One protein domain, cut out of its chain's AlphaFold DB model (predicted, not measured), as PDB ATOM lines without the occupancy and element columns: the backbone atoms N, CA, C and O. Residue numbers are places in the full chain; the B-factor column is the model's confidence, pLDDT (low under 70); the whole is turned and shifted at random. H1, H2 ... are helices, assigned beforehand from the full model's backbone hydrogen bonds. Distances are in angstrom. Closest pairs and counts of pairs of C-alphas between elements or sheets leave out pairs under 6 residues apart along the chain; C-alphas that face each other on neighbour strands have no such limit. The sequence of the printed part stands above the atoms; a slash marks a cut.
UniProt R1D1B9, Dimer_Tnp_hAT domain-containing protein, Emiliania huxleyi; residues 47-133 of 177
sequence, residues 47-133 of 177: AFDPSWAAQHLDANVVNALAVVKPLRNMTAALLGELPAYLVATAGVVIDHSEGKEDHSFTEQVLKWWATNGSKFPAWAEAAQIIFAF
ATOM      1  N   ALA A  47     120.892  82.550 100.289       93.00
ATOM      2  CA  ALA A  47     120.083  82.570 101.509       93.00
ATOM      3  C   ALA A  47     120.887  82.853 102.794       93.00
ATOM      4  O   ALA A  47     120.298  83.244 103.802       93.00
ATOM      5  N   PHE A  48     122.210  82.658 102.772       92.62
ATOM      6  CA  PHE A  48     123.104  82.909 103.908       92.62
ATOM      7  C   PHE A  48     123.704  84.319 103.925       92.62
ATOM      8  O   PHE A  48     124.380  84.676 104.891       92.62
ATOM      9  N   ASP A  49     123.443  85.124 102.894       92.56
ATOM     10  CA  ASP A  49     123.649  86.568 102.932       92.56
ATOM     11  C   ASP A  49     122.419  87.220 103.593       92.56
ATOM     12  O   ASP A  49     121.322  87.174 103.024       92.56
ATOM     13  N   PRO A  50     122.572  87.848 104.774       92.38
ATOM     14  CA  PRO A  50     121.465  88.475 105.491       92.38
ATOM     15  C   PRO A  50     120.726  89.539 104.673       92.38
ATOM     16  O   PRO A  50     119.509  89.659 104.780       92.38
ATOM     17  N   SER A  51     121.443  90.299 103.841       92.25
ATOM     18  CA  SER A  51     120.858  91.376 103.039       92.25
ATOM     19  C   SER A  51     120.024  90.840 101.876       92.25
ATOM     20  O   SER A  51     118.935  91.345 101.595       92.25
ATOM     21  N   TRP A  52     120.484  89.756 101.247       93.44
ATOM     22  CA  TRP A  52     119.729  89.052 100.216       93.44
ATOM     23  C   TRP A  52     118.512  88.342 100.817       93.44
ATOM     24  O   TRP A  52     117.403  88.439 100.281       93.44
ATOM     25  N   ALA A  53     118.708  87.676 101.959       92.75
ATOM     26  CA  ALA A  53     117.672  86.933 102.659       92.75
ATOM     27  C   ALA A  53     116.509  87.829 103.101       92.75
ATOM     28  O   ALA A  53     115.356  87.423 102.996       92.75
ATOM     29  N   ALA A  54     116.794  89.065 103.518       90.69
ATOM     30  CA  ALA A  54     115.781  90.046 103.900       90.69
ATOM     31  C   ALA A  54     114.756  90.348 102.790       90.69
ATOM     32  O   ALA A  54     113.639  90.770 103.082       90.69
ATOM     33  N   GLN A  55     115.138  90.165 101.523       89.50
ATOM     34  CA  GLN A  55     114.335  90.556 100.361       89.50
ATOM     35  C   GLN A  55     113.764  89.365  99.584       89.50
ATOM     36  O   GLN A  55     112.688  89.480  99.000       89.50
ATOM     37  N   HIS A  56     114.479  88.238  99.552       90.56
ATOM     38  CA  HIS A  56     114.200  87.145  98.611       90.56
ATOM     39  C   HIS A  56     113.939  85.795  99.276       90.56
ATOM     40  O   HIS A  56     113.571  84.842  98.586       90.56
ATOM     41  N   LEU A  57     114.154  85.672 100.588       92.44
ATOM     42  CA  LEU A  57     114.012  84.389 101.256       92.44
ATOM     43  C   LEU A  57     112.542  84.050 101.509       92.44
ATOM     44  O   LEU A  57     111.813  84.785 102.172       92.44
ATOM     45  N   ASP A  58     112.138  82.875 101.040       91.94
ATOM     46  CA  ASP A  58     110.837  82.282 101.310       91.94
ATOM     47  C   ASP A  58     110.972  80.773 101.587       91.94
ATOM     48  O   ASP A  58     112.059  80.186 101.535       91.94
ATOM     49  N   ALA A  59     109.848  80.113 101.866       91.31
ATOM     50  CA  ALA A  59     109.830  78.670 102.096       91.31
ATOM     51  C   ALA A  59     110.281  77.855 100.866       91.31
ATOM     52  O   ALA A  59     110.795  76.747 101.022       91.31
ATOM     53  N   ASN A  60     110.119  78.372  99.643       92.38
ATOM     54  CA  ASN A  60     110.541  77.676  98.427       92.38
ATOM     55  C   ASN A  60     112.066  77.647  98.313       92.38
ATOM     56  O   ASN A  60     112.632  76.598  98.001       92.38
ATOM     57  N   VAL A  61     112.735  78.759  98.623       90.69
ATOM     58  CA  VAL A  61     114.199  78.850  98.671       90.69
ATOM     59  C   VAL A  61     114.757  77.907  99.736       90.69
ATOM     60  O   VAL A  61     115.708  77.176  99.462       90.69
ATOM     61  N   VAL A  62     114.133  77.838 100.918       90.94
ATOM     62  CA  VAL A  62     114.561  76.901 101.973       90.94
ATOM     63  C   VAL A  62     114.408  75.447 101.529       90.94
ATOM     64  O   VAL A  62     115.306  74.638 101.743       90.94
ATOM     65  N   ASN A  63     113.314  75.097 100.850       91.56
ATOM     66  CA  ASN A  63     113.158  73.758 100.279       91.56
ATOM     67  C   ASN A  63     114.206  73.470  99.191       91.56
ATOM     68  O   ASN A  63     114.711  72.348  99.096       91.56
ATOM     69  N   ALA A  64     114.580  74.479  98.401       91.25
ATOM     70  CA  ALA A  64     115.613  74.356  97.378       91.25
ATOM     71  C   ALA A  64     117.018  74.115  97.962       91.25
ATOM     72  O   ALA A  64     117.841  73.488  97.292       91.25
ATOM     73  N   LEU A  65     117.290  74.492  99.224       91.25
ATOM     74  CA  LEU A  65     118.554  74.168  99.914       91.25
ATOM     75  C   LEU A  65     118.841  72.659  99.975       91.25
ATOM     76  O   LEU A  65     120.001  72.270 100.092       91.25
ATOM     77  N   ALA A  66     117.832  71.796  99.807       90.12
ATOM     78  CA  ALA A  66     118.008  70.344  99.733       90.12
ATOM     79  C   ALA A  66     118.902  69.864  98.569       90.12
ATOM     80  O   ALA A  66     119.326  68.698  98.552       90.12
ATOM     81  N   VAL A  67     119.193  70.741  97.597       89.88
ATOM     82  CA  VAL A  67     120.196  70.500  96.550       89.88
ATOM     83  C   VAL A  67     121.600  70.340  97.144       89.88
ATOM     84  O   VAL A  67     122.389  69.530  96.654       89.88
ATOM     85  N   VAL A  68     121.891  71.033  98.248       87.00
ATOM     86  CA  VAL A  68     123.133  70.904  99.007       87.00
ATOM     87  C   VAL A  68     123.022  69.662  99.888       87.00
ATOM     88  O   VAL A  68     122.259  69.631 100.850       87.00
ATOM     89  N   LYS A  69     123.778  68.607  99.548       87.38
ATOM     90  CA  LYS A  69     123.660  67.281 100.187       87.38
ATOM     91  C   LYS A  69     123.656  67.326 101.728       87.38
ATOM     92  O   LYS A  69     122.760  66.704 102.292       87.38
ATOM     93  N   PRO A  70     124.571  68.052 102.405       86.62
ATOM     94  CA  PRO A  70     124.525  68.190 103.863       86.62
ATOM     95  C   PRO A  70     123.235  68.821 104.412       86.62
ATOM     96  O   PRO A  70     122.737  68.388 105.444       86.62
ATOM     97  N   LEU A  71     122.663  69.806 103.711       88.06
ATOM     98  CA  LEU A  71     121.505  70.571 104.191       88.06
ATOM     99  C   LEU A  71     120.169  69.860 103.969       88.06
ATOM    100  O   LEU A  71     119.163  70.234 104.567       88.06
ATOM    101  N   ARG A  72     120.139  68.811 103.138       88.19
ATOM    102  CA  ARG A  72     118.918  68.061 102.811       88.19
ATOM    103  C   ARG A  72     118.154  67.583 104.044       88.19
ATOM    104  O   ARG A  72     116.929  67.608 104.034       88.19
ATOM    105  N   ASN A  73     118.865  67.163 105.084       87.62
ATOM    106  CA  ASN A  73     118.248  66.638 106.304       87.62
ATOM    107  C   ASN A  73     117.872  67.743 107.307       87.62
ATOM    108  O   ASN A  73     117.212  67.461 108.300       87.62
ATOM    109  N   MET A  74     118.272  68.992 107.047       89.62
ATOM    110  CA  MET A  74     118.064  70.140 107.934       89.62
ATOM    111  C   MET A  74     116.906  71.037 107.481       89.62
ATOM    112  O   MET A  74     116.481  71.904 108.237       89.62
ATOM    113  N   THR A  75     116.356  70.836 106.279       89.06
ATOM    114  CA  THR A  75     115.326  71.715 105.687       89.06
ATOM    115  C   THR A  75     114.092  71.894 106.568       89.06
ATOM    116  O   THR A  75     113.584  73.005 106.678       89.06
ATOM    117  N   ALA A  76     113.640  70.841 107.254       91.19
ATOM    118  CA  ALA A  76     112.517  70.931 108.186       91.19
ATOM    119  C   ALA A  76     112.820  71.850 109.386       91.19
ATOM    120  O   ALA A  76     111.974  72.653 109.774       91.19
ATOM    121  N   ALA A  77     114.034  71.769 109.940       92.50
ATOM    122  CA  ALA A  77     114.472  72.630 111.038       92.50
ATOM    123  C   ALA A  77     114.652  74.085 110.572       92.50
ATOM    124  O   ALA A  77     114.187  75.010 111.236       92.50
ATOM    125  N   LEU A  78     115.228  74.286 109.381       92.12
ATOM    126  CA  LEU A  78     115.389  75.606 108.765       92.12
ATOM    127  C   LEU A  78     114.042  76.291 108.502       92.12
ATOM    128  O   LEU A  78     113.913  77.489 108.742       92.12
ATOM    129  N   LEU A  79     113.030  75.542 108.050       94.12
ATOM    130  CA  LEU A  79     111.663  76.050 107.882       94.12
ATOM    131  C   LEU A  79     111.018  76.428 109.221       94.12
ATOM    132  O   LEU A  79     110.302  77.424 109.283       94.12
ATOM    133  N   GLY A  80     111.281  75.666 110.286       92.44
ATOM    134  CA  GLY A  80     110.798  75.983 111.632       92.44
ATOM    135  C   GLY A  80     111.371  77.295 112.178       92.44
ATOM    136  O   GLY A  80     110.653  78.071 112.804       92.44
ATOM    137  N   GLU A  81     112.643  77.576 111.890       94.62
ATOM    138  CA  GLU A  81     113.337  78.801 112.310       94.62
ATOM    139  C   GLU A  81     113.217  79.963 111.307       94.62
ATOM    140  O   GLU A  81     113.624  81.086 111.613       94.62
ATOM    141  N   LEU A  82     112.635  79.731 110.124       92.38
ATOM    142  CA  LEU A  82     112.529  80.722 109.046       92.38
ATOM    143  C   LEU A  82     111.911  82.060 109.501       92.38
ATOM    144  O   LEU A  82     112.476  83.099 109.158       92.38
ATOM    145  N   PRO A  83     110.818  82.100 110.293       93.12
ATOM    146  CA  PRO A  83     110.261  83.372 110.755       93.12
ATOM    147  C   PRO A  83     111.237  84.165 111.632       93.12
ATOM    148  O   PRO A  83     111.350  85.380 111.487       93.12
ATOM    149  N   ALA A  84     111.968  83.487 112.521       92.50
ATOM    150  CA  ALA A  84     112.950  84.128 113.393       92.50
ATOM    151  C   ALA A  84     114.143  84.664 112.591       92.50
ATOM    152  O   ALA A  84     114.623  85.766 112.859       92.50
ATOM    153  N   TYR A  85     114.579  83.913 111.575       92.88
ATOM    154  CA  TYR A  85     115.639  84.336 110.668       92.88
ATOM    155  C   TYR A  85     115.228  85.573 109.853       92.88
ATOM    156  O   TYR A  85     115.957  86.561 109.858       92.88
ATOM    157  N   LEU A  86     114.026  85.588 109.261       92.56
ATOM    158  CA  LEU A  86     113.501  86.742 108.510       92.56
ATOM    159  C   LEU A  86     113.377  88.011 109.365       92.56
ATOM    160  O   LEU A  86     113.674  89.110 108.902       92.56
ATOM    161  N   VAL A  87     112.965  87.877 110.628       93.19
ATOM    162  CA  VAL A  87     112.907  89.018 111.556       93.19
ATOM    163  C   VAL A  87     114.306  89.549 111.867       93.19
ATOM    164  O   VAL A  87     114.490  90.759 111.976       93.19
ATOM    165  N   ALA A  88     115.301  88.671 112.000       91.62
ATOM    166  CA  ALA A  88     116.677  89.077 112.272       91.62
ATOM    167  C   ALA A  88     117.369  89.715 111.058       91.62
ATOM    168  O   ALA A  88     118.260  90.548 111.236       91.62
ATOM    169  N   THR A  89     116.992  89.322 109.839       92.75
ATOM    170  CA  THR A  89     117.527  89.889 108.593       92.75
ATOM    171  C   THR A  89     116.793  91.159 108.158       92.75
ATOM    172  O   THR A  89     117.323  91.922 107.352       92.75
ATOM    173  N   ALA A  90     115.611  91.444 108.711       90.75
ATOM    174  CA  ALA A  90     114.827  92.626 108.370       90.75
ATOM    175  C   ALA A  90     115.634  93.929 108.531       90.75
ATOM    176  O   ALA A  90     116.097  94.276 109.618       90.75
ATOM    177  N   GLY A  91     115.784  94.673 107.429       85.50
ATOM    178  CA  GLY A  91     116.504  95.951 107.402       85.50
ATOM    179  C   GLY A  91     118.030  95.840 107.349       85.50
ATOM    180  O   GLY A  91     118.706  96.867 107.401       85.50
ATOM    181  N   VAL A  92     118.590  94.633 107.228       89.62
ATOM    182  CA  VAL A  92     120.030  94.447 107.033       89.62
ATOM    183  C   VAL A  92     120.404  94.821 105.602       89.62
ATOM    184  O   VAL A  92     119.861  94.283 104.640       89.62
ATOM    185  N   VAL A  93     121.360  95.733 105.466       87.50
ATOM    186  CA  VAL A  93     121.949  96.129 104.187       87.50
ATOM    187  C   VAL A  93     123.447  95.908 104.304       87.50
ATOM    188  O   VAL A  93     124.081  96.472 105.192       87.50
ATOM    189  N   ILE A  94     123.984  95.056 103.438       86.94
ATOM    190  CA  ILE A  94     125.417  94.787 103.326       86.94
ATOM    191  C   ILE A  94     125.851  95.319 101.967       86.94
ATOM    192  O   ILE A  94     125.124  95.182 100.986       86.94
ATOM    193  N   ASP A  95     127.007  95.966 101.933       82.44
ATOM    194  CA  ASP A  95     127.592  96.450 100.691       82.44
ATOM    195  C   ASP A  95     128.237  95.289  99.915       82.44
ATOM    196  O   ASP A  95     129.093  94.578 100.442       82.44
ATOM    197  N   HIS A  96     127.816  95.098  98.661       81.38
ATOM    198  CA  HIS A  96     128.355  94.090  97.739       81.38
ATOM    199  C   HIS A  96     129.426  94.648  96.798       81.38
ATOM    200  O   HIS A  96     129.867  93.938  95.893       81.38
ATOM    201  N   SER A  97     129.832  95.910  96.954       70.75
ATOM    202  CA  SER A  97     130.885  96.533  96.148       70.75
ATOM    203  C   SER A  97     132.289  96.076  96.571       70.75
ATOM    204  O   SER A  97     133.191  96.866  96.814       70.75
ATOM    205  N   GLU A  98     132.497  94.760  96.639       62.88
ATOM    206  CA  GLU A  98     133.777  94.176  97.033       62.88
ATOM    207  C   GLU A  98     134.819  94.368  95.908       62.88
ATOM    208  O   GLU A  98     134.683  93.862  94.787       62.88
ATOM    209  N   GLY A  99     135.870  95.143  96.193       58.91
ATOM    210  CA  GLY A  99     137.090  95.212  95.385       58.91
ATOM    211  C   GLY A  99     138.072  94.098  95.767       58.91
ATOM    212  O   GLY A  99     137.980  93.527  96.843       58.91
ATOM    213  N   LYS A 100     139.073  93.795  94.924       55.97
ATOM    214  CA  LYS A 100     140.048  92.698  95.166       55.97
ATOM    215  C   LYS A 100     140.815  92.763  96.504       55.97
ATOM    216  O   LYS A 100     141.399  91.754  96.886       55.97
ATOM    217  N   GLU A 101     140.856  93.923  97.154       59.69
ATOM    218  CA  GLU A 101     141.554  94.173  98.427       59.69
ATOM    219  C   GLU A 101     140.594  94.510  99.575       59.69
ATOM    220  O   GLU A 101     141.030  94.661 100.713       59.69
ATOM    221  N   ASP A 102     139.301  94.643  99.281       68.31
ATOM    222  CA  ASP A 102     138.294  94.936 100.285       68.31
ATOM    223  C   ASP A 102     137.650  93.619 100.721       68.31
ATOM    224  O   ASP A 102     137.147  92.874  99.891       68.31
ATOM    225  N   HIS A 103     137.708  93.307 102.014       75.50
ATOM    226  CA  HIS A 103     137.029  92.152 102.610       75.50
ATOM    227  C   HIS A 103     135.769  92.576 103.381       75.50
ATOM    228  O   HIS A 103     135.217  91.791 104.157       75.50
ATOM    229  N   SER A 104     135.305  93.814 103.178       79.88
ATOM    230  CA  SER A 104     134.178  94.420 103.888       79.88
ATOM    231  C   SER A 104     132.900  93.596 103.794       79.88
ATOM    232  O   SER A 104     132.201  93.466 104.800       79.88
ATOM    233  N   PHE A 105     132.586  93.010 102.635       84.00
ATOM    234  CA  PHE A 105     131.422  92.134 102.478       84.00
ATOM    235  C   PHE A 105     131.533  90.922 103.409       84.00
ATOM    236  O   PHE A 105     130.661  90.680 104.249       84.00
ATOM    237  N   THR A 106     132.648  90.199 103.305       85.06
ATOM    238  CA  THR A 106     132.899  88.984 104.085       85.06
ATOM    239  C   THR A 106     132.874  89.273 105.589       85.06
ATOM    240  O   THR A 106     132.213  88.564 106.350       85.06
ATOM    241  N   GLU A 107     133.532  90.342 106.035       87.25
ATOM    242  CA  GLU A 107     133.566  90.737 107.447       87.25
ATOM    243  C   GLU A 107     132.184  91.121 107.986       87.25
ATOM    244  O   GLU A 107     131.826  90.727 109.099       87.25
ATOM    245  N   GLN A 108     131.381  91.851 107.207       89.00
ATOM    246  CA  GLN A 108     130.024  92.238 107.598       89.00
ATOM    247  C   GLN A 108     129.106  91.021 107.743       89.00
ATOM    248  O   GLN A 108     128.404  90.906 108.753       89.00
ATOM    249  N   VAL A 109     129.152  90.086 106.789       90.88
ATOM    250  CA  VAL A 109     128.381  88.835 106.847       90.88
ATOM    251  C   VAL A 109     128.796  88.012 108.067       90.88
ATOM    252  O   VAL A 109     127.944  87.630 108.873       90.88
ATOM    253  N   LEU A 110     130.098  87.779 108.267       90.69
ATOM    254  CA  LEU A 110     130.597  86.987 109.396       90.69
ATOM    255  C   LEU A 110     130.264  87.631 110.747       90.69
ATOM    256  O   LEU A 110     129.833  86.940 111.671       90.69
ATOM    257  N   LYS A 111     130.397  88.957 110.866       91.75
ATOM    258  CA  LYS A 111     130.029  89.700 112.078       91.75
ATOM    259  C   LYS A 111     128.536  89.589 112.378       91.75
ATOM    260  O   LYS A 111     128.150  89.449 113.544       91.75
ATOM    261  N   TRP A 112     127.693  89.624 111.348       94.25
ATOM    262  CA  TRP A 112     126.257  89.442 111.510       94.25
ATOM    263  C   TRP A 112     125.926  88.042 112.037       94.25
ATOM    264  O   TRP A 112     125.189  87.926 113.022       94.25
ATOM    265  N   TRP A 113     126.527  86.997 111.457       94.25
ATOM    266  CA  TRP A 113     126.343  85.609 111.896       94.25
ATOM    267  C   TRP A 113     126.873  85.366 113.311       94.25
ATOM    268  O   TRP A 113     126.203  84.709 114.102       94.25
ATOM    269  N   ALA A 114     128.010  85.961 113.679       91.50
ATOM    270  CA  ALA A 114     128.543  85.885 115.039       91.50
ATOM    271  C   ALA A 114     127.610  86.534 116.080       91.50
ATOM    272  O   ALA A 114     127.523  86.070 117.214       91.50
ATOM    273  N   THR A 115     126.890  87.590 115.694       92.50
ATOM    274  CA  THR A 115     125.996  88.333 116.596       92.50
ATOM    275  C   THR A 115     124.607  87.697 116.703       92.50
ATOM    276  O   THR A 115     123.992  87.730 117.769       92.50
ATOM    277  N   ASN A 116     124.085  87.138 115.606       92.56
ATOM    278  CA  ASN A 116     122.693  86.687 115.521       92.56
ATOM    279  C   ASN A 116     122.521  85.168 115.439       92.56
ATOM    280  O   ASN A 116     121.441  84.689 115.771       92.56
ATOM    281  N   GLY A 117     123.555  84.410 115.065       88.31
ATOM    282  CA  GLY A 117     123.464  82.966 114.826       88.31
ATOM    283  C   GLY A 117     122.949  82.158 116.019       88.31
ATOM    284  O   GLY A 117     122.256  81.164 115.839       88.31
ATOM    285  N   SER A 118     123.190  82.616 117.251       90.69
ATOM    286  CA  SER A 118     122.679  81.959 118.464       90.69
ATOM    287  C   SER A 118     121.148  81.963 118.586       90.69
ATOM    288  O   SER A 118     120.604  81.172 119.352       90.69
ATOM    289  N   LYS A 119     120.445  82.827 117.842       90.88
ATOM    290  CA  LYS A 119     118.975  82.929 117.849       90.88
ATOM    291  C   LYS A 119     118.294  81.870 116.972       90.88
ATOM    292  O   LYS A 119     117.099  81.645 117.136       90.88
ATOM    293  N   PHE A 120     119.030  81.261 116.043       93.19
ATOM    294  CA  PHE A 120     118.537  80.285 115.065       93.19
ATOM    295  C   PHE A 120     119.610  79.205 114.834       93.19
ATOM    296  O   PHE A 120     120.395  79.277 113.883       93.19
ATOM    297  N   PRO A 121     119.723  78.227 115.751       92.38
ATOM    298  CA  PRO A 121     120.815  77.261 115.740       92.38
ATOM    299  C   PRO A 121     120.865  76.402 114.469       92.38
ATOM    300  O   PRO A 121     121.968  76.134 113.989       92.38
ATOM    301  N   ALA A 122     119.725  76.019 113.879       92.94
ATOM    302  CA  ALA A 122     119.726  75.233 112.643       92.94
ATOM    303  C   ALA A 122     120.304  76.034 111.466       92.94
ATOM    304  O   ALA A 122     121.080  75.509 110.665       92.94
ATOM    305  N   TRP A 123     119.972  77.324 111.384       94.06
ATOM    306  CA  TRP A 123     120.540  78.230 110.383       94.06
ATOM    307  C   TRP A 123     122.025  78.506 110.617       94.06
ATOM    308  O   TRP A 123     122.781  78.569 109.650       94.06
ATOM    309  N   ALA A 124     122.466  78.634 111.870       92.88
ATOM    310  CA  ALA A 124     123.878  78.839 112.192       92.88
ATOM    311  C   ALA A 124     124.740  77.621 111.833       92.88
ATOM    312  O   ALA A 124     125.827  77.782 111.278       92.88
ATOM    313  N   GLU A 125     124.255  76.409 112.100       92.56
ATOM    314  CA  GLU A 125     124.917  75.175 111.671       92.56
ATOM    315  C   GLU A 125     124.963  75.083 110.139       92.56
ATOM    316  O   GLU A 125     126.022  74.843 109.555       92.56
ATOM    317  N   ALA A 126     123.845  75.369 109.465       92.62
ATOM    318  CA  ALA A 126     123.797  75.390 108.009       92.62
ATOM    319  C   ALA A 126     124.763  76.430 107.408       92.62
ATOM    320  O   ALA A 126     125.442  76.135 106.422       92.62
ATOM    321  N   ALA A 127     124.896  77.607 108.026       91.44
ATOM    322  CA  ALA A 127     125.833  78.644 107.603       91.44
ATOM    323  C   ALA A 127     127.287  78.179 107.719       91.44
ATOM    324  O   ALA A 127     128.065  78.377 106.790       91.44
ATOM    325  N   GLN A 128     127.654  77.495 108.807       90.12
ATOM    326  CA  GLN A 128     128.999  76.930 108.971       90.12
ATOM    327  C   GLN A 128     129.327  75.908 107.880       90.12
ATOM    328  O   GLN A 128     130.422  75.937 107.316       90.12
ATOM    329  N   ILE A 129     128.372  75.037 107.545       88.94
ATOM    330  CA  ILE A 129     128.524  74.068 106.454       88.94
ATOM    331  C   ILE A 129     128.738  74.796 105.125       88.94
ATOM    332  O   ILE A 129     129.629  74.432 104.359       88.94
ATOM    333  N   ILE A 130     127.935  75.825 104.846       88.81
ATOM    334  CA  ILE A 130     128.042  76.583 103.601       88.81
ATOM    335  C   ILE A 130     129.366  77.340 103.507       88.81
ATOM    336  O   ILE A 130     130.024  77.273 102.471       88.81
ATOM    337  N   PHE A 131     129.794  78.010 104.575       87.25
ATOM    338  CA  PHE A 131     131.049  78.764 104.598       87.25
ATOM    339  C   PHE A 131     132.289  77.867 104.524       87.25
ATOM    340  O   PHE A 131     133.358  78.330 104.137       87.25
ATOM    341  N   ALA A 132     132.155  76.572 104.828       84.69
ATOM    342  CA  ALA A 132     133.213  75.596 104.600       84.69
ATOM    343  C   ALA A 132     133.397  75.234 103.112       84.69
ATOM    344  O   ALA A 132     134.451  74.708 102.737       84.69
ATOM    345  N   PHE A 133     132.421  75.511 102.237       79.06
ATOM    346  CA  PHE A 133     132.600  75.307 100.801       79.06
ATOM    347  C   PHE A 133     133.544  76.361 100.228       79.06
ATOM    348  O   PHE A 133     133.200  77.528 100.076       79.06
TER     349      PHE A 133
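What this domain is: This is residues 47 to 133 of the 177 residues of the protein "Dimer_Tnp_hAT domain-containing protein" of Emiliania huxleyi (UniProt R1D1B9). Six helices make a crossed packing: H4 has the helical hairpin H5 and H6 on one side and H1 and H2 on another, and it touches H6, H1 and H2, each at a large angle. Little H3 makes a corner with H2, and the long link 90 to 103 swings out from H4 to the far end of the domain near Glu 101 and returns to H5. The printed part has 87 residues, with the named helices H1 to H6 in chain order, no named strand, and the class all helix. It is compact, with a radius of gyration of the C-alphas of 12.8 A and spans of 37 by 26 by 22 A.

How they stand to each other: Start at the longest helix, H5, residues 104 to 119, which has a kink of 28 degrees near residue 113. With residues 113 to 118 alone it touches H6, residues 121 to 131, and the two form a hairpin at a shallow tilt of 26 degrees, opposite ways; the closest C-alphas, of Gly 117 and Ala 124, are 4.9 A apart. Next look at H4, residues 75 to 89, which touches H6 about perpendicular at 89 degrees, with the C-alphas of Leu 78 and Ala 122 closest at 5.8 A. With residues 86 to 89 alone H4 touches H1, residues 50 to 56, about perpendicular at 74 degrees; the closest C-alphas, of Ala 54 and Thr 89, are 5.0 A apart. H4 also touches H2, residues 59 to 67, at a steep tilt of 53 degrees, opposite ways, closest at the C-alphas of Asn 63 and Thr 75, 6.2 A. H3, residues 69 to 73, and H2 touch only at the corner, where the C-alphas of Ala 66 and Arg 72 are 3.9 A apart. H1 and H2 are apart, and so are H2 and H6. In H6 every O i to N i+4 pair is within hydrogen-bond range; the counts are 2 of 3 in H1, 3 of 5 in H2, 9 of 11 in H4, 10 of 12 in H5 and 0 of 1 in H3, where 1 of 2 O i to N i+3 pairs is within range.

Where its parts are: Find C-alpha 104 at (134.178, 94.420, 103.888); from there H5 runs 23.6 A to C-alpha 119. H4 begins at C-alpha 75, at (115.326, 71.715, 105.687), and is 18.5 A long. H6 is 15.2 A long and ends at C-alpha 131, at (131.049, 78.764, 104.598). H2 is 14.3 A long, H1 10.1 A and H3 8.2 A.

The domain as a whole: The C-alphas farthest apart, of Ala 76 and Glu 101, are 38.5 A from each other. The printed part has no cut. The link from H4 to H5 is long, and the other links are tight. The mean pLDDT of the printed part is 88.2, and residues 98 to 102 are under 70.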